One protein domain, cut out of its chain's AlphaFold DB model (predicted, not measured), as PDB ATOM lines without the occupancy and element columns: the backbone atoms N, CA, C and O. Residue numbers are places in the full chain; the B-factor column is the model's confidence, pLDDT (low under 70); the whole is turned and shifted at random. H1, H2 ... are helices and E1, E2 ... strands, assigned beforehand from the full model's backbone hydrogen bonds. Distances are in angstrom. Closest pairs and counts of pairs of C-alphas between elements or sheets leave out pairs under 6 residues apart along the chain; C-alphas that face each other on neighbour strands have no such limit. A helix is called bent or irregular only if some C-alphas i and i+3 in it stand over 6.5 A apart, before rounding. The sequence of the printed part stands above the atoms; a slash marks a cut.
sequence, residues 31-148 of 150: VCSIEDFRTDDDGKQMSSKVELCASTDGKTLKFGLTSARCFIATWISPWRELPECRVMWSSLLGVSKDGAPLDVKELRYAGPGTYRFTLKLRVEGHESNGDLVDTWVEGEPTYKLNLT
ATOM      1  N   VAL A  31     149.092 113.984 223.480       81.88
ATOM      2  CA  VAL A  31     148.733 113.893 222.057       81.88
ATOM      3  C   VAL A  31     148.976 115.245 221.408       81.88
ATOM      4  O   VAL A  31     148.601 116.264 221.983       81.88
ATOM      5  N   CYS A  32     149.594 115.260 220.228       83.69
ATOM      6  CA  CYS A  32     149.925 116.479 219.494       83.69
ATOM      7  C   CYS A  32     149.313 116.467 218.089       83.69
ATOM      8  O   CYS A  32     149.181 115.410 217.475       83.69
ATOM      9  N   SER A  33     148.941 117.644 217.591       84.75
ATOM     10  CA  SER A  33     148.444 117.872 216.234       84.75
ATOM     11  C   SER A  33     149.189 119.055 215.637       84.75
ATOM     12  O   SER A  33     149.352 120.077 216.304       84.75
ATOM     13  N   ILE A  34     149.604 118.922 214.381       83.12
ATOM     14  CA  ILE A  34     150.273 119.977 213.619       83.12
ATOM     15  C   ILE A  34     149.341 120.410 212.501       83.12
ATOM     16  O   ILE A  34     148.785 119.562 211.810       83.12
ATOM     17  N   GLU A  35     149.197 121.714 212.321       81.75
ATOM     18  CA  GLU A  35     148.372 122.292 211.264       81.75
ATOM     19  C   GLU A  35     149.145 123.402 210.546       81.75
ATOM     20  O   GLU A  35     149.951 124.114 211.159       81.75
ATOM     21  N   ASP A  36     148.889 123.525 209.243       81.94
ATOM     22  CA  ASP A  36     149.526 124.487 208.348       81.94
ATOM     23  C   ASP A  36     148.577 125.676 208.110       81.94
ATOM     24  O   ASP A  36     147.451 125.494 207.645       81.94
ATOM     25  N   PHE A  37     149.042 126.904 208.337       81.75
ATOM     26  CA  PHE A  37     148.326 128.137 207.969       81.75
ATOM     27  C   PHE A  37     149.086 128.850 206.874       81.75
ATOM     28  O   PHE A  37     150.316 128.790 206.843       81.75
ATOM     29  N   ARG A  38     148.364 129.513 205.974       78.19
ATOM     30  CA  ARG A  38     148.943 130.296 204.883       78.19
ATOM     31  C   ARG A  38     148.286 131.660 204.814       78.19
ATOM     32  O   ARG A  38     147.066 131.750 204.911       78.19
ATOM     33  N   THR A  39     149.102 132.674 204.585       68.69
ATOM     34  CA  THR A  39     148.675 134.008 204.170       68.69
ATOM     35  C   THR A  39     149.389 134.369 202.878       68.69
ATOM     36  O   THR A  39     150.552 134.013 202.667       68.69
ATOM     37  N   ASP A  40     148.655 135.036 201.995       68.19
ATOM     38  CA  ASP A  40     149.185 135.649 200.784       68.19
ATOM     39  C   ASP A  40     149.129 137.157 201.013       68.19
ATOM     40  O   ASP A  40     148.054 137.682 201.312       68.19
ATOM     41  N   ASP A  41     150.278 137.822 200.968       62.16
ATOM     42  CA  ASP A  41     150.362 139.278 201.031       62.16
ATOM     43  C   ASP A  41     151.138 139.743 199.798       62.16
ATOM     44  O   ASP A  41     152.316 139.412 199.650       62.16
ATOM     45  N   ASP A  42     150.432 140.410 198.879       60.66
ATOM     46  CA  ASP A  42     150.787 140.732 197.487       60.66
ATOM     47  C   ASP A  42     152.311 140.844 197.208       60.66
ATOM     48  O   ASP A  42     152.894 141.929 197.156       60.66
ATOM     49  N   GLY A  43     152.968 139.694 196.982       66.38
ATOM     50  CA  GLY A  43     154.401 139.578 196.658       66.38
ATOM     51  C   GLY A  43     155.223 138.627 197.545       66.38
ATOM     52  O   GLY A  43     156.314 138.200 197.138       66.38
ATOM     53  N   LYS A  44     154.713 138.246 198.721       69.69
ATOM     54  CA  LYS A  44     155.307 137.256 199.630       69.69
ATOM     55  C   LYS A  44     154.230 136.314 200.158       69.69
ATOM     56  O   LYS A  44     153.200 136.740 200.664       69.69
ATOM     57  N   GLN A  45     154.509 135.020 200.103       78.69
ATOM     58  CA  GLN A  45     153.653 134.017 200.726       78.69
ATOM     59  C   GLN A  45     154.301 133.561 202.022       78.69
ATOM     60  O   GLN A  45     155.488 133.228 202.043       78.69
ATOM     61  N   MET A  46     153.516 133.533 203.093       83.12
ATOM     62  CA  MET A  46     153.942 133.043 204.396       83.12
ATOM     63  C   MET A  46     153.125 131.807 204.752       83.12
ATOM     64  O   MET A  46     151.916 131.743 204.521       83.12
ATOM     65  N   SER A  47     153.784 130.809 205.328       86.00
ATOM     66  CA  SER A  47     153.120 129.653 205.909       86.00
ATOM     67  C   SER A  47     153.720 129.324 207.259       86.00
ATOM     68  O   SER A  47     154.936 129.365 207.414       86.00
ATOM     69  N   SER A  48     152.884 128.942 208.219       83.44
ATOM     70  CA  SER A  48     153.361 128.462 209.511       83.44
ATOM     71  C   SER A  48     152.768 127.109 209.845       83.44
ATOM     72  O   SER A  48     151.578 126.884 209.641       83.44
ATOM     73  N   LYS A  49     153.602 126.229 210.395       89.25
ATOM     74  CA  LYS A  49     153.193 124.965 211.003       89.25
ATOM     75  C   LYS A  49     153.275 125.114 212.503       89.25
ATOM     76  O   LYS A  49     154.351 125.427 213.008       89.25
ATOM     77  N   VAL A  50     152.178 124.893 213.209       87.56
ATOM     78  CA  VAL A  50     152.154 125.004 214.671       87.56
ATOM     79  C   VAL A  50     151.693 123.688 215.269       87.56
ATOM     80  O   VAL A  50     150.741 123.083 214.784       87.56
ATOM     81  N   GLU A  51     152.381 123.242 216.315       88.19
ATOM     82  CA  GLU A  51     152.053 122.020 217.037       88.19
ATOM     83  C   GLU A  51     151.295 122.349 218.326       88.19
ATOM     84  O   GLU A  51     151.829 122.990 219.238       88.19
ATOM     85  N   LEU A  52     150.048 121.885 218.412       88.81
ATOM     86  CA  LEU A  52     149.236 121.915 219.623       88.81
ATOM     87  C   LEU A  52     149.294 120.545 220.288       88.81
ATOM     88  O   LEU A  52     148.913 119.551 219.673       88.81
ATOM     89  N   CYS A  53     149.681 120.497 221.557       87.19
ATOM     90  CA  CYS A  53     149.619 119.279 222.351       87.19
ATOM     91  C   CYS A  53     148.606 119.408 223.482       87.19
ATOM     92  O   CYS A  53     148.485 120.466 224.098       87.19
ATOM     93  N   ALA A  54     147.936 118.307 223.804       83.88
ATOM     94  CA  ALA A  54     147.114 118.191 224.994       83.88
ATOM     95  C   ALA A  54     147.380 116.888 225.746       83.88
ATOM     96  O   ALA A  54     147.795 115.887 225.165       83.88
ATOM     97  N   SER A  55     147.133 116.912 227.049       80.62
ATOM     98  CA  SER A  55     147.147 115.747 227.925       80.62
ATOM     99  C   SER A  55     145.939 115.778 228.853       80.62
ATOM    100  O   SER A  55     145.464 116.846 229.249       80.62
ATOM    101  N   THR A  56     145.428 114.599 229.195       76.38
ATOM    102  CA  THR A  56     144.335 114.447 230.159       76.38
ATOM    103  C   THR A  56     144.682 113.385 231.190       76.38
ATOM    104  O   THR A  56     145.215 112.334 230.847       76.38
ATOM    105  N   ASP A  57     144.371 113.663 232.454       74.38
ATOM    106  CA  ASP A  57     144.433 112.686 233.552       74.38
ATOM    107  C   ASP A  57     143.070 111.999 233.795       74.38
ATOM    108  O   ASP A  57     142.835 111.391 234.839       74.38
ATOM    109  N   GLY A  58     142.138 112.128 232.841       69.19
ATOM    110  CA  GLY A  58     140.763 111.635 232.937       69.19
ATOM    111  C   GLY A  58     139.811 112.582 233.671       69.19
ATOM    112  O   GLY A  58     138.596 112.402 233.583       69.19
ATOM    113  N   LYS A  59     140.327 113.612 234.351       69.75
ATOM    114  CA  LYS A  59     139.528 114.680 234.968       69.75
ATOM    115  C   LYS A  59     139.841 116.011 234.305       69.75
ATOM    116  O   LYS A  59     138.942 116.640 233.774       69.75
ATOM    117  N   THR A  60     141.109 116.390 234.266       76.19
ATOM    118  CA  THR A  60     141.599 117.677 233.785       76.19
ATOM    119  C   THR A  60     142.225 117.549 232.408       76.19
ATOM    120  O   THR A  60     143.189 116.808 232.230       76.19
ATOM    121  N   LEU A  61     141.746 118.343 231.451       80.31
ATOM    122  CA  LEU A  61     142.427 118.570 230.181       80.31
ATOM    123  C   LEU A  61     143.410 119.744 230.296       80.31
ATOM    124  O   LEU A  61     143.030 120.847 230.691       80.31
ATOM    125  N   LYS A  62     144.670 119.520 229.921       82.19
ATOM    126  CA  LYS A  62     145.687 120.565 229.731       82.19
ATOM    127  C   LYS A  62     146.078 120.607 228.261       82.19
ATOM    128  O   LYS A  62     146.302 119.556 227.674       82.19
ATOM    129  N   PHE A  63     146.196 121.795 227.676       84.81
ATOM    130  CA  PHE A  63     146.675 121.968 226.302       84.81
ATOM    131  C   PHE A  63     147.627 123.159 226.193       84.81
ATOM    132  O   PHE A  63     147.597 124.065 227.025       84.81
ATOM    133  N   GLY A  64     148.468 123.155 225.163       85.31
ATOM    134  CA  GLY A  64     149.391 124.244 224.875       85.31
ATOM    135  C   GLY A  64     150.085 124.076 223.530       85.31
ATOM    136  O   GLY A  64     150.174 122.971 222.990       85.31
ATOM    137  N   LEU A  65     150.570 125.190 222.990       88.38
ATOM    138  CA  LEU A  65     151.401 125.201 221.789       88.38
ATOM    139  C   LEU A  65     152.825 124.806 222.185       88.38
ATOM    140  O   LEU A  65     153.354 125.333 223.161       88.38
ATOM    141  N   THR A  66     153.430 123.868 221.462       83.12
ATOM    142  CA  THR A  66     154.758 123.339 221.812       83.12
ATOM    143  C   THR A  66     155.846 123.745 220.825       83.12
ATOM    144  O   THR A  66     157.007 123.819 221.219       83.12
ATOM    145  N   SER A  67     155.508 123.983 219.556       83.25
ATOM    146  CA  SER A  67     156.471 124.372 218.525       83.25
ATOM    147  C   SER A  67     155.784 125.127 217.385       83.25
ATOM    148  O   SER A  67     154.579 124.980 217.164       83.25
ATOM    149  N   ALA A  68     156.555 125.955 216.680       88.31
ATOM    150  CA  ALA A  68     156.134 126.637 215.465       88.31
ATOM    151  C   ALA A  68     157.287 126.656 214.455       88.31
ATOM    152  O   ALA A  68     158.447 126.809 214.836       88.31
ATOM    153  N   ARG A  69     156.963 126.497 213.172       90.44
ATOM    154  CA  ARG A  69     157.896 126.615 212.044       90.44
ATOM    155  C   ARG A  69     157.303 127.556 211.017       90.44
ATOM    156  O   ARG A  69     156.117 127.451 210.722       90.44
ATOM    157  N   CYS A  70     158.130 128.435 210.479       89.12
ATOM    158  CA  CYS A  70     157.728 129.510 209.588       89.12
ATOM    159  C   CYS A  70     158.402 129.303 208.237       89.12
ATOM    160  O   CYS A  70     159.593 129.007 208.178       89.12
ATOM    161  N   PHE A  71     157.659 129.475 207.155       88.88
ATOM    162  CA  PHE A  71     158.135 129.309 205.792       88.88
ATOM    163  C   PHE A  71     157.748 130.537 204.991       88.88
ATOM    164  O   PHE A  71     156.612 130.986 205.089       88.88
ATOM    165  N   ILE A  72     158.662 131.037 204.167       87.06
ATOM    166  CA  ILE A  72     158.394 132.141 203.245       87.06
ATOM    167  C   ILE A  72     158.703 131.734 201.815       87.06
ATOM    168  O   ILE A  72     159.686 131.037 201.560       87.06
ATOM    169  N   ALA A  73     157.896 132.207 200.877       85.25
ATOM    170  CA  ALA A  73     158.204 132.214 199.455       85.25
ATOM    171  C   ALA A  73     158.081 133.641 198.917       85.25
ATOM    172  O   ALA A  73     157.274 134.441 199.392       85.25
ATOM    173  N   THR A  74     158.885 133.964 197.909       81.00
ATOM    174  CA  THR A  74     158.778 135.223 197.166       81.00
ATOM    175  C   THR A  74     158.606 134.902 195.689       81.00
ATOM    176  O   THR A  74     158.920 133.800 195.247       81.00
ATOM    177  N   TRP A  75     158.176 135.874 194.891       76.62
ATOM    178  CA  TRP A  75     158.087 135.758 193.429       76.62
ATOM    179  C   TRP A  75     159.315 135.148 192.712       76.62
ATOM    180  O   TRP A  75     159.166 134.573 191.636       76.62
ATOM    181  N   ILE A  76     160.515 135.249 193.295       79.69
ATOM    182  CA  ILE A  76     161.786 134.793 192.710       79.69
ATOM    183  C   ILE A  76     162.444 133.650 193.495       79.69
ATOM    184  O   ILE A  76     163.500 133.173 193.090       79.69
ATOM    185  N   SER A  77     161.865 133.222 194.622       77.81
ATOM    186  CA  SER A  77     162.459 132.209 195.500       77.81
ATOM    187  C   SER A  77     161.423 131.175 195.932       77.81
ATOM    188  O   SER A  77     160.346 131.559 196.393       77.81
ATOM    189  N   PRO A  78     161.753 129.870 195.875       86.81
ATOM    190  CA  PRO A  78     160.888 128.836 196.425       86.81
ATOM    191  C   PRO A  78     160.732 128.998 197.942       86.81
ATOM    192  O   PRO A  78     161.476 129.748 198.585       86.81
ATOM    193  N   TRP A  79     159.783 128.244 198.503       87.44
ATOM    194  CA  TRP A  79     159.578 128.147 199.945       87.44
ATOM    195  C   TRP A  79     160.879 127.803 200.669       87.44
ATOM    196  O   TRP A  79     161.515 126.789 200.375       87.44
ATOM    197  N   ARG A  80     161.239 128.628 201.650       88.50
ATOM    198  CA  ARG A  80     162.335 128.377 202.586       88.50
ATOM    199  C   ARG A  80     161.850 128.532 204.014       88.50
ATOM    200  O   ARG A  80     160.986 129.360 204.288       88.50
ATOM    201  N   GLU A  81     162.412 127.739 204.911       90.25
ATOM    202  CA  GLU A  81     162.160 127.865 206.342       90.25
ATOM    203  C   GLU A  81     162.942 129.043 206.925       90.25
ATOM    204  O   GLU A  81     164.100 129.265 206.565       90.25
ATOM    205  N   LEU A  82     162.300 129.786 207.821       88.81
ATOM    206  CA  LEU A  82     162.940 130.841 208.588       88.81
ATOM    207  C   LEU A  82     163.645 130.251 209.819       88.81
ATOM    208  O   LEU A  82     163.087 129.372 210.478       88.81
ATOM    209  N   PRO A  83     164.858 130.729 210.148       88.50
ATOM    210  CA  PRO A  83     165.657 130.210 211.259       88.50
ATOM    211  C   PRO A  83     164.997 130.418 212.623       88.50
ATOM    212  O   PRO A  83     165.218 129.620 213.532       88.50
ATOM    213  N   GLU A  84     164.178 131.458 212.769       88.00
ATOM    214  CA  GLU A  84     163.376 131.679 213.964       88.00
ATOM    215  C   GLU A  84     161.903 131.858 213.603       88.00
ATOM    216  O   GLU A  84     161.544 132.545 212.645       88.00
ATOM    217  N   CYS A  85     161.044 131.248 214.413       88.69
ATOM    218  CA  CYS A  85     159.597 131.338 214.303       88.69
ATOM    219  C   CYS A  85     159.008 131.397 215.710       88.69
ATOM    220  O   CYS A  85     159.326 130.562 216.561       88.69
ATOM    221  N   ARG A  86     158.173 132.398 215.976       87.44
ATOM    222  CA  ARG A  86     157.641 132.672 217.311       87.44
ATOM    223  C   ARG A  86     156.132 132.827 217.246       87.44
ATOM    224  O   ARG A  86     155.602 133.575 216.432       87.44
ATOM    225  N   VAL A  87     155.430 132.133 218.138       88.62
ATOM    226  CA  VAL A  87     154.012 132.412 218.377       88.62
ATOM    227  C   VAL A  87     153.936 133.668 219.232       88.62
ATOM    228  O   VAL A  87     154.352 133.657 220.388       88.62
ATOM    229  N   MET A  88     153.403 134.741 218.662       89.06
ATOM    230  CA  MET A  88     153.302 136.030 219.342       89.06
ATOM    231  C   MET A  88     152.144 136.052 220.322       89.06
ATOM    232  O   MET A  88     152.270 136.543 221.441       89.06
ATOM    233  N   TRP A  89     151.011 135.495 219.907       89.75
ATOM    234  CA  TRP A  89     149.872 135.301 220.782       89.75
ATOM    235  C   TRP A  89     148.979 134.174 220.269       89.75
ATOM    236  O   TRP A  89     149.003 133.794 219.095       89.75
ATOM    237  N   SER A  90     148.182 133.640 221.188       89.69
ATOM    238  CA  SER A  90     147.150 132.654 220.897       89.69
ATOM    239  C   SER A  90     145.904 132.961 221.716       89.69
ATOM    240  O   SER A  90     146.003 133.363 222.874       89.69
ATOM    241  N   SER A  91     144.735 132.793 221.108       90.06
ATOM    242  CA  SER A  91     143.441 132.933 221.768       90.06
ATOM    243  C   SER A  91     142.590 131.713 221.462       90.06
ATOM    244  O   SER A  91     142.407 131.353 220.300       90.06
ATOM    245  N   LEU A  92     142.074 131.060 222.500       90.06
ATOM    246  CA  LEU A  92     141.124 129.969 222.334       90.06
ATOM    247  C   LEU A  92     139.746 130.554 222.003       90.06
ATOM    248  O   LEU A  92     139.153 131.237 222.835       90.06
ATOM    249  N   LEU A  93     139.239 130.260 220.808       91.38
ATOM    250  CA  LEU A  93     137.923 130.719 220.356       91.38
ATOM    251  C   LEU A  93     136.812 129.742 220.734       91.38
ATOM    252  O   LEU A  93     135.693 130.153 221.027       91.38
ATOM    253  N   GLY A  94     137.111 128.443 220.738       91.44
ATOM    254  CA  GLY A  94     136.117 127.435 221.070       91.44
ATOM    255  C   GLY A  94     136.690 126.034 221.170       91.44
ATOM    256  O   GLY A  94     137.735 125.716 220.595       91.44
ATOM    257  N   VAL A  95     135.969 125.190 221.901       91.50
ATOM    258  CA  VAL A  95     136.261 123.765 222.034       91.50
ATOM    259  C   VAL A  95     134.980 122.987 221.802       91.50
ATOM    260  O   VAL A  95     133.905 123.384 222.242       91.50
ATOM    261  N   SER A  96     135.100 121.861 221.112       91.81
ATOM    262  CA  SER A  96     134.051 120.847 221.081       91.81
ATOM    263  C   SER A  96     134.626 119.498 221.482       91.81
ATOM    264  O   SER A  96     135.774 119.196 221.143       91.81
ATOM    265  N   LYS A  97     133.815 118.698 222.168       90.69
ATOM    266  CA  LYS A  97     134.096 117.312 222.519       90.69
ATOM    267  C   LYS A  97     133.094 116.414 221.803       90.69
ATOM    268  O   LYS A  97     131.892 116.625 221.914       90.69
ATOM    269  N   ASP A  98     133.592 115.443 221.045       90.94
ATOM    270  CA  ASP A  98     132.784 114.456 220.315       90.94
ATOM    271  C   ASP A  98     131.697 115.098 219.423       90.94
ATOM    272  O   ASP A  98     130.618 114.555 219.213       90.94
ATOM    273  N   GLY A  99     131.998 116.286 218.884       90.50
ATOM    274  CA  GLY A  99     131.099 117.069 218.031       90.50
ATOM    275  C   GLY A  99     130.161 118.030 218.771       90.50
ATOM    276  O   GLY A  99     129.552 118.876 218.119       90.50
ATOM    277  N   ALA A 100     130.077 117.968 220.102       91.69
ATOM    278  CA  ALA A 100     129.284 118.892 220.909       91.69
ATOM    279  C   ALA A 100     130.141 120.065 221.422       91.69
ATOM    280  O   ALA A 100     131.253 119.827 221.903       91.69
ATOM    281  N   PRO A 101     129.665 121.323 221.354       92.62
ATOM    282  CA  PRO A 101     130.343 122.453 221.983       92.62
ATOM    283  C   PRO A 101     130.581 122.200 223.474       92.62
ATOM    284  O   PRO A 101     129.713 121.673 224.166       92.62
ATOM    285  N   LEU A 102     131.755 122.590 223.957       88.75
ATOM    286  CA  LEU A 102     132.166 122.456 225.348       88.75
ATOM    287  C   LEU A 102     132.556 123.837 225.879       88.75
ATOM    288  O   LEU A 102     133.364 124.530 225.256       88.75
ATOM    289  N   ASP A 103     132.015 124.231 227.034       87.12
ATOM    290  CA  ASP A 103     132.451 125.463 227.696       87.12
ATOM    291  C   ASP A 103     133.916 125.308 228.140       87.12
ATOM    292  O   ASP A 103     134.315 124.317 228.758       87.12
ATOM    293  N   VAL A 104     134.736 126.317 227.850       80.12
ATOM    294  CA  VAL A 104     136.151 126.369 228.236       80.12
ATOM    295  C   VAL A 104     136.337 126.193 229.750       80.12
ATOM    296  O   VAL A 104     137.334 125.620 230.189       80.12
ATOM    297  N   LYS A 105     135.375 126.623 230.574       82.06
ATOM    298  CA  LYS A 105     135.400 126.431 232.035       82.06
ATOM    299  C   LYS A 105     135.247 124.968 232.446       82.06
ATOM    300  O   LYS A 105     135.750 124.575 233.501       82.06
ATOM    301  N   GLU A 106     134.572 124.172 231.627       81.06
ATOM    302  CA  GLU A 106     134.309 122.748 231.854       81.06
ATOM    303  C   GLU A 106     135.419 121.851 231.307       81.06
ATOM    304  O   GLU A 106     135.479 120.667 231.628       81.06
ATOM    305  N   LEU A 107     136.360 122.420 230.552       76.88
ATOM    306  CA  LEU A 107     137.500 121.714 229.969       76.88
ATOM    307  C   LEU A 107     138.314 120.937 231.018       76.88
ATOM    308  O   LEU A 107     138.770 119.825 230.773       76.88
ATOM    309  N   ARG A 108     138.413 121.476 232.237       78.06
ATOM    310  CA  ARG A 108     139.081 120.832 233.383       78.06
ATOM    311  C   ARG A 108     138.343 119.623 233.975       78.06
ATOM    312  O   ARG A 108     138.834 119.067 234.949       78.06
ATOM    313  N   TYR A 109     137.155 119.305 233.472       78.62
ATOM    314  CA  TYR A 109     136.350 118.134 233.840       78.62
ATOM    315  C   TYR A 109     136.032 117.256 232.628       78.62
ATOM    316  O   TYR A 109     135.355 116.231 232.740       78.62
ATOM    317  N   ALA A 110     136.492 117.671 231.450       71.69
ATOM    318  CA  ALA A 110     136.232 116.993 230.210       71.69
ATOM    319  C   ALA A 110     137.175 115.779 230.138       71.69
ATOM    320  O   ALA A 110     138.355 115.891 229.813       71.69
ATOM    321  N   GLY A 111     136.659 114.608 230.533       79.38
ATOM    322  CA  GLY A 111     137.375 113.322 230.494       79.38
ATOM    323  C   GLY A 111     137.731 112.858 229.064       79.38
ATOM    324  O   GLY A 111     137.707 113.667 228.143       79.38
ATOM    325  N   PRO A 112     138.010 111.571 228.799       81.69
ATOM    326  CA  PRO A 112     138.418 111.097 227.466       81.69
ATOM    327  C   PRO A 112     137.425 111.455 226.355       81.69
ATOM    328  O   PRO A 112     136.225 111.569 226.612       81.69
ATOM    329  N   GLY A 113     137.924 111.618 225.128       85.88
ATOM    330  CA  GLY A 113     137.117 111.892 223.939       85.88
ATOM    331  C   GLY A 113     137.909 112.538 222.804       85.88
ATOM    332  O   GLY A 113     139.107 112.811 222.912       85.88
ATOM    333  N   THR A 114     137.221 112.809 221.699       88.19
ATOM    334  CA  THR A 114     137.779 113.567 220.579       88.19
ATOM    335  C   THR A 114     137.534 115.050 220.789       88.19
ATOM    336  O   THR A 114     136.397 115.519 220.756       88.19
ATOM    337  N   TYR A 115     138.611 115.805 220.932       88.88
ATOM    338  CA  TYR A 115     138.571 117.247 221.089       88.88
ATOM    339  C   TYR A 115     138.880 117.941 219.779       88.88
ATOM    340  O   TYR A 115     139.764 117.534 219.026       88.88
ATOM    341  N   ARG A 116     138.164 119.029 219.529       91.75
ATOM    342  CA  ARG A 116     138.455 119.955 218.443       91.75
ATOM    343  C   ARG A 116     138.603 121.349 219.030       91.75
ATOM    344  O   ARG A 116     137.657 121.851 219.634       91.75
ATOM    345  N   PHE A 117     139.775 121.945 218.851       90.62
ATOM    346  CA  PHE A 117     140.108 123.281 219.335       90.62
ATOM    347  C   PHE A 117     140.140 124.247 218.165       90.62
ATOM    348  O   PHE A 117     140.831 123.984 217.184       90.62
ATOM    349  N   THR A 118     139.436 125.365 218.299       91.00
ATOM    350  CA  THR A 118     139.539 126.492 217.370       91.00
ATOM    351  C   THR A 118     140.348 127.581 218.054       91.00
ATOM    352  O   THR A 118     139.941 128.073 219.109       91.00
ATOM    353  N   LEU A 119     141.507 127.928 217.501       90.00
ATOM    354  CA  LEU A 119     142.384 128.953 218.068       90.00
ATOM    355  C   LEU A 119     142.606 130.059 217.058       90.00
ATOM    356  O   LEU A 119     142.880 129.752 215.909       90.00
ATOM    357  N   LYS A 120     142.600 131.314 217.503       89.94
ATOM    358  CA  LYS A 120     143.179 132.418 216.742       89.94
ATOM    359  C   LYS A 120     144.651 132.550 217.112       89.94
ATOM    360  O   LYS A 120     144.971 132.666 218.296       89.94
ATOM    361  N   LEU A 121     145.535 132.494 216.126       88.44
ATOM    362  CA  LEU A 121     146.987 132.543 216.319       88.44
ATOM    363  C   LEU A 121     147.587 133.693 215.520       88.44
ATOM    364  O   LEU A 121     147.140 133.932 214.403       88.44
ATOM    365  N   ARG A 122     148.639 134.323 216.057       88.38
ATOM    366  CA  ARG A 122     149.588 135.143 215.290       88.38
ATOM    367  C   ARG A 122     150.987 134.581 215.457       88.38
ATOM    368  O   ARG A 122     151.460 134.412 216.584       88.38
ATOM    369  N   VAL A 123     151.645 134.302 214.342       87.56
ATOM    370  CA  VAL A 123     153.008 133.761 214.306       87.56
ATOM    371  C   VAL A 123     153.889 134.713 213.515       87.56
ATOM    372  O   VAL A 123     153.451 135.163 212.466       87.56
ATOM    373  N   GLU A 124     155.094 135.000 214.006       88.44
ATOM    374  CA  GLU A 124     156.107 135.846 213.362       88.44
ATOM    375  C   GLU A 124     157.358 135.027 213.027       88.44
ATOM    376  O   GLU A 124     157.785 134.176 213.813       88.44
ATOM    377  N   GLY A 125     157.940 135.284 211.857       86.44
ATOM    378  CA  GLY A 125     159.217 134.718 211.438       86.44
ATOM    379  C   GLY A 125     160.345 135.755 211.432       86.44
ATOM    380  O   GLY A 125     160.117 136.932 211.160       86.44
ATOM    381  N   HIS A 126     161.575 135.314 211.703       85.44
ATOM    382  CA  HIS A 126     162.771 136.166 211.631       85.44
ATOM    383  C   HIS A 126     163.880 135.511 210.807       85.44
ATOM    384  O   HIS A 126     163.994 134.285 210.754       85.44
ATOM    385  N   GLU A 127     164.720 136.339 210.188       83.19
ATOM    386  CA  GLU A 127     165.927 135.907 209.471       83.19
ATOM    387  C   GLU A 127     167.113 135.712 210.424       83.19
ATOM    388  O   GLU A 127     167.086 136.114 211.586       83.19
ATOM    389  N   SER A 128     168.200 135.110 209.928       77.75
ATOM    390  CA  SER A 128     169.377 134.770 210.748       77.75
ATOM    391  C   SER A 128     170.092 135.983 211.346       77.75
ATOM    392  O   SER A 128     170.883 135.832 212.271       77.75
ATOM    393  N   ASN A 129     169.857 137.177 210.804       78.69
ATOM    394  CA  ASN A 129     170.404 138.434 211.308       78.69
ATOM    395  C   ASN A 129     169.523 139.082 212.397       78.69
ATOM    396  O   ASN A 129     169.868 140.154 212.885       78.69
ATOM    397  N   GLY A 130     168.415 138.436 212.785       68.19
ATOM    398  CA  GLY A 130     167.464 138.938 213.777       68.19
ATOM    399  C   GLY A 130     166.481 139.975 213.231       68.19
ATOM    400  O   GLY A 130     165.596 140.407 213.972       68.19
ATOM    401  N   ASP A 131     166.595 140.353 211.952       72.31
ATOM    402  CA  ASP A 131     165.642 141.268 211.339       72.31
ATOM    403  C   ASP A 131     164.271 140.600 211.269       72.31
ATOM    404  O   ASP A 131     164.111 139.460 210.807       72.31
ATOM    405  N   LEU A 132     163.267 141.343 211.732       65.31
ATOM    406  CA  LEU A 132     161.883 140.978 211.515       65.31
ATOM    407  C   LEU A 132     161.602 141.170 210.031       65.31
ATOM    408  O   LEU A 132     161.565 142.292 209.522       65.31
ATOM    409  N   VAL A 133     161.416 140.066 209.324       69.38
ATOM    410  CA  VAL A 133     160.791 140.139 208.011       69.38
ATOM    411  C   VAL A 133     159.314 140.329 208.292       69.38
ATOM    412  O   VAL A 133     158.772 139.614 209.133       69.38
ATOM    413  N   ASP A 134     158.664 141.281 207.628       68.94
ATOM    414  CA  ASP A 134     157.210 141.453 207.707       68.94
ATOM    415  C   ASP A 134     156.514 140.182 207.182       68.94
ATOM    416  O   ASP A 134     156.293 140.013 205.985       68.94
ATOM    417  N   THR A 135     156.386 139.195 208.071       70.50
ATOM    418  CA  THR A 135     156.118 137.774 207.797       70.50
ATOM    419  C   THR A 135     155.306 137.195 208.940       70.50
ATOM    420  O   THR A 135     155.634 136.155 209.517       70.50
ATOM    421  N   TRP A 136     154.249 137.906 209.320       77.94
ATOM    422  CA  TRP A 136     153.292 137.350 210.254       77.94
ATOM    423  C   TRP A 136     152.150 136.657 209.511       77.94
ATOM    424  O   TRP A 136     151.727 137.072 208.435       77.94
ATOM    425  N   VAL A 137     151.652 135.572 210.097       79.44
ATOM    426  CA  VAL A 137     150.422 134.906 209.662       79.44
ATOM    427  C   VAL A 137     149.438 134.916 210.817       79.44
ATOM    428  O   VAL A 137     149.770 134.498 211.930       79.44
ATOM    429  N   GLU A 138     148.232 135.412 210.548       82.88
ATOM    430  CA  GLU A 138     147.081 135.217 211.420       82.88
ATOM    431  C   GLU A 138     146.139 134.189 210.813       82.88
ATOM    432  O   GLU A 138     145.877 134.188 209.611       82.88
ATOM    433  N   GLY A 139     145.619 133.305 211.653       81.56
ATOM    434  CA  GLY A 139     144.675 132.290 211.215       81.56
ATOM    435  C   GLY A 139     143.831 131.762 212.356       81.56
ATOM    436  O   GLY A 139     144.135 131.996 213.530       81.56
ATOM    437  N   GLU A 140     142.788 131.023 211.982       87.12
ATOM    438  CA  GLU A 140     141.893 130.317 212.901       87.12
ATOM    439  C   GLU A 140     141.976 128.792 212.712       87.12
ATOM    440  O   GLU A 140     141.027 128.164 212.233       87.12
ATOM    441  N   PRO A 141     143.126 128.167 213.032       85.25
ATOM    442  CA  PRO A 141     143.254 126.725 213.047       85.25
ATOM    443  C   PRO A 141     142.125 125.978 213.709       85.25
ATOM    444  O   PRO A 141     141.624 126.377 214.762       85.25
ATOM    445  N   THR A 142     141.905 124.772 213.203       87.75
ATOM    446  CA  THR A 142     141.139 123.765 213.913       87.75
ATOM    447  C   THR A 142     141.997 122.533 214.178       87.75
ATOM    448  O   THR A 142     142.251 121.757 213.267       87.75
ATOM    449  N   TYR A 143     142.392 122.312 215.432       87.19
ATOM    450  CA  TYR A 143     143.179 121.140 215.829       87.19
ATOM    451  C   TYR A 143     142.274 120.035 216.346       87.19
ATOM    452  O   TYR A 143     141.476 120.271 217.257       87.19
ATOM    453  N   LYS A 144     142.424 118.819 215.815       88.88
ATOM    454  CA  LYS A 144     141.702 117.637 216.294       88.88
ATOM    455  C   LYS A 144     142.640 116.749 217.110       88.88
ATOM    456  O   LYS A 144     143.597 116.205 216.577       88.88
ATOM    457  N   LEU A 145     142.332 116.560 218.390       86.25
ATOM    458  CA  LEU A 145     143.088 115.704 219.302       86.25
ATOM    459  C   LEU A 145     142.204 114.549 219.770       86.25
ATOM    460  O   LEU A 145     141.115 114.770 220.295       86.25
ATOM    461  N   ASN A 146     142.662 113.315 219.578       84.88
ATOM    462  CA  ASN A 146     141.984 112.137 220.109       84.88
ATOM    463  C   ASN A 146     142.612 111.766 221.452       84.88
ATOM    464  O   ASN A 146     143.730 111.257 221.485       84.88
ATOM    465  N   LEU A 147     141.911 112.054 222.546       78.44
ATOM    466  CA  LEU A 147     142.364 111.722 223.888       78.44
ATOM    467  C   LEU A 147     141.698 110.427 224.317       78.44
ATOM    468  O   LEU A 147     140.585 110.415 224.848       78.44
ATOM    469  N   THR A 148     142.393 109.330 224.069       68.44
ATOM    470  CA  THR A 148     142.043 108.028 224.621       68.44
ATOM    471  C   THR A 148     142.594 107.956 226.036       68.44
ATOM    472  O   THR A 148     143.790 108.170 226.245       68.44
TER     473      THR A 148
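AT A GLANCE: This is residues 31 to 148 of the 150 residues of an uncharacterized protein of Streptomyces inhibens (UniProt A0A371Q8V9). Two strongly twisted sheets of long strands lie partly face to face and wind along one another into a rod. The meander E1 to E4 makes one sheet, and E5 to E9 make the other around the long, bent strand E7; the short helix H1 sits at one end of the rod and E4 at the other. The printed part has 118 residues, with elements in the order E1 to E6, H1, E7 to E9, and is mostly strand. The first sheet has the order E1 - E2 - E3 - E4; both sheets are antiparallel, and the second is branched. The whole is only just compact, close to loose, with a radius of gyration of the C-alphas of 16.2 A and spans of 50 by 24 by 21 A.

IN THESE COORDINATES: E1, residues 31 to 41, begins at C-alpha 31 (148.733, 113.893, 222.057) and is 33.0 A long. E2 is residues 44 to 56, 39.7 A; E3 is 61 to 74, 40.4 A; E4 is 77 to 81. E5, residues 84 to 97, is 33.7 A long and bends by 70 degrees at residue 93. E6 is 100 to 102. H1, residues 104 to 109, is irregular, but only just: C-alphas 105 and 108 are 6.8 A apart. E7, residues 113 to 126, is 37.4 A long and bends by 61 degrees at residue 120. E8 is 132 to 139, and E9, 142 to 147, ends at C-alpha 147 (142.364, 111.722, 223.888).

HOW THE PARTS SIT: E1 to E4 form a meander, each strand the antiparallel neighbour of the one before, for instance with N 33 and O 52 at 2.8 A, N 47 and O 71 at 2.8 A, and N 72 and O 80 at 2.9 A. E4 runs on into E5 across a break of 2 residues, at 74 degrees. E5 pairs with E6 on one side, N 97 to O 100 at 2.8 A, and with E7 on the other, N 91 to O 120 at 2.8 A. Beside E7, E8 and E9 lie on the side away from E5, with N 121 and O 139 at 3.0 A and N 115 and O 145 at 2.8 A. Between the sheets, the closest C-alphas of E3 and E5 are Cys 70 and Cys 85, 5.4 A, and those of E1 and E8 are Thr 39 and Val 137, 5.8 A. H1 only grazes both sheets; in it 0 of 2 O i to N i+4 pairs and 2 of 3 O i to N i+3 pairs are within hydrogen-bond range.

THE WHOLE: The two C-alphas farthest apart, of Lys 59 and Ile 76, are 51.8 A apart. The printed part has no cut, and the links between its named elements are tight. The mean pLDDT of the printed part is 83.0; residues 39 to 44, 58 to 59, 130, 132 to 134 and 148 are under 70.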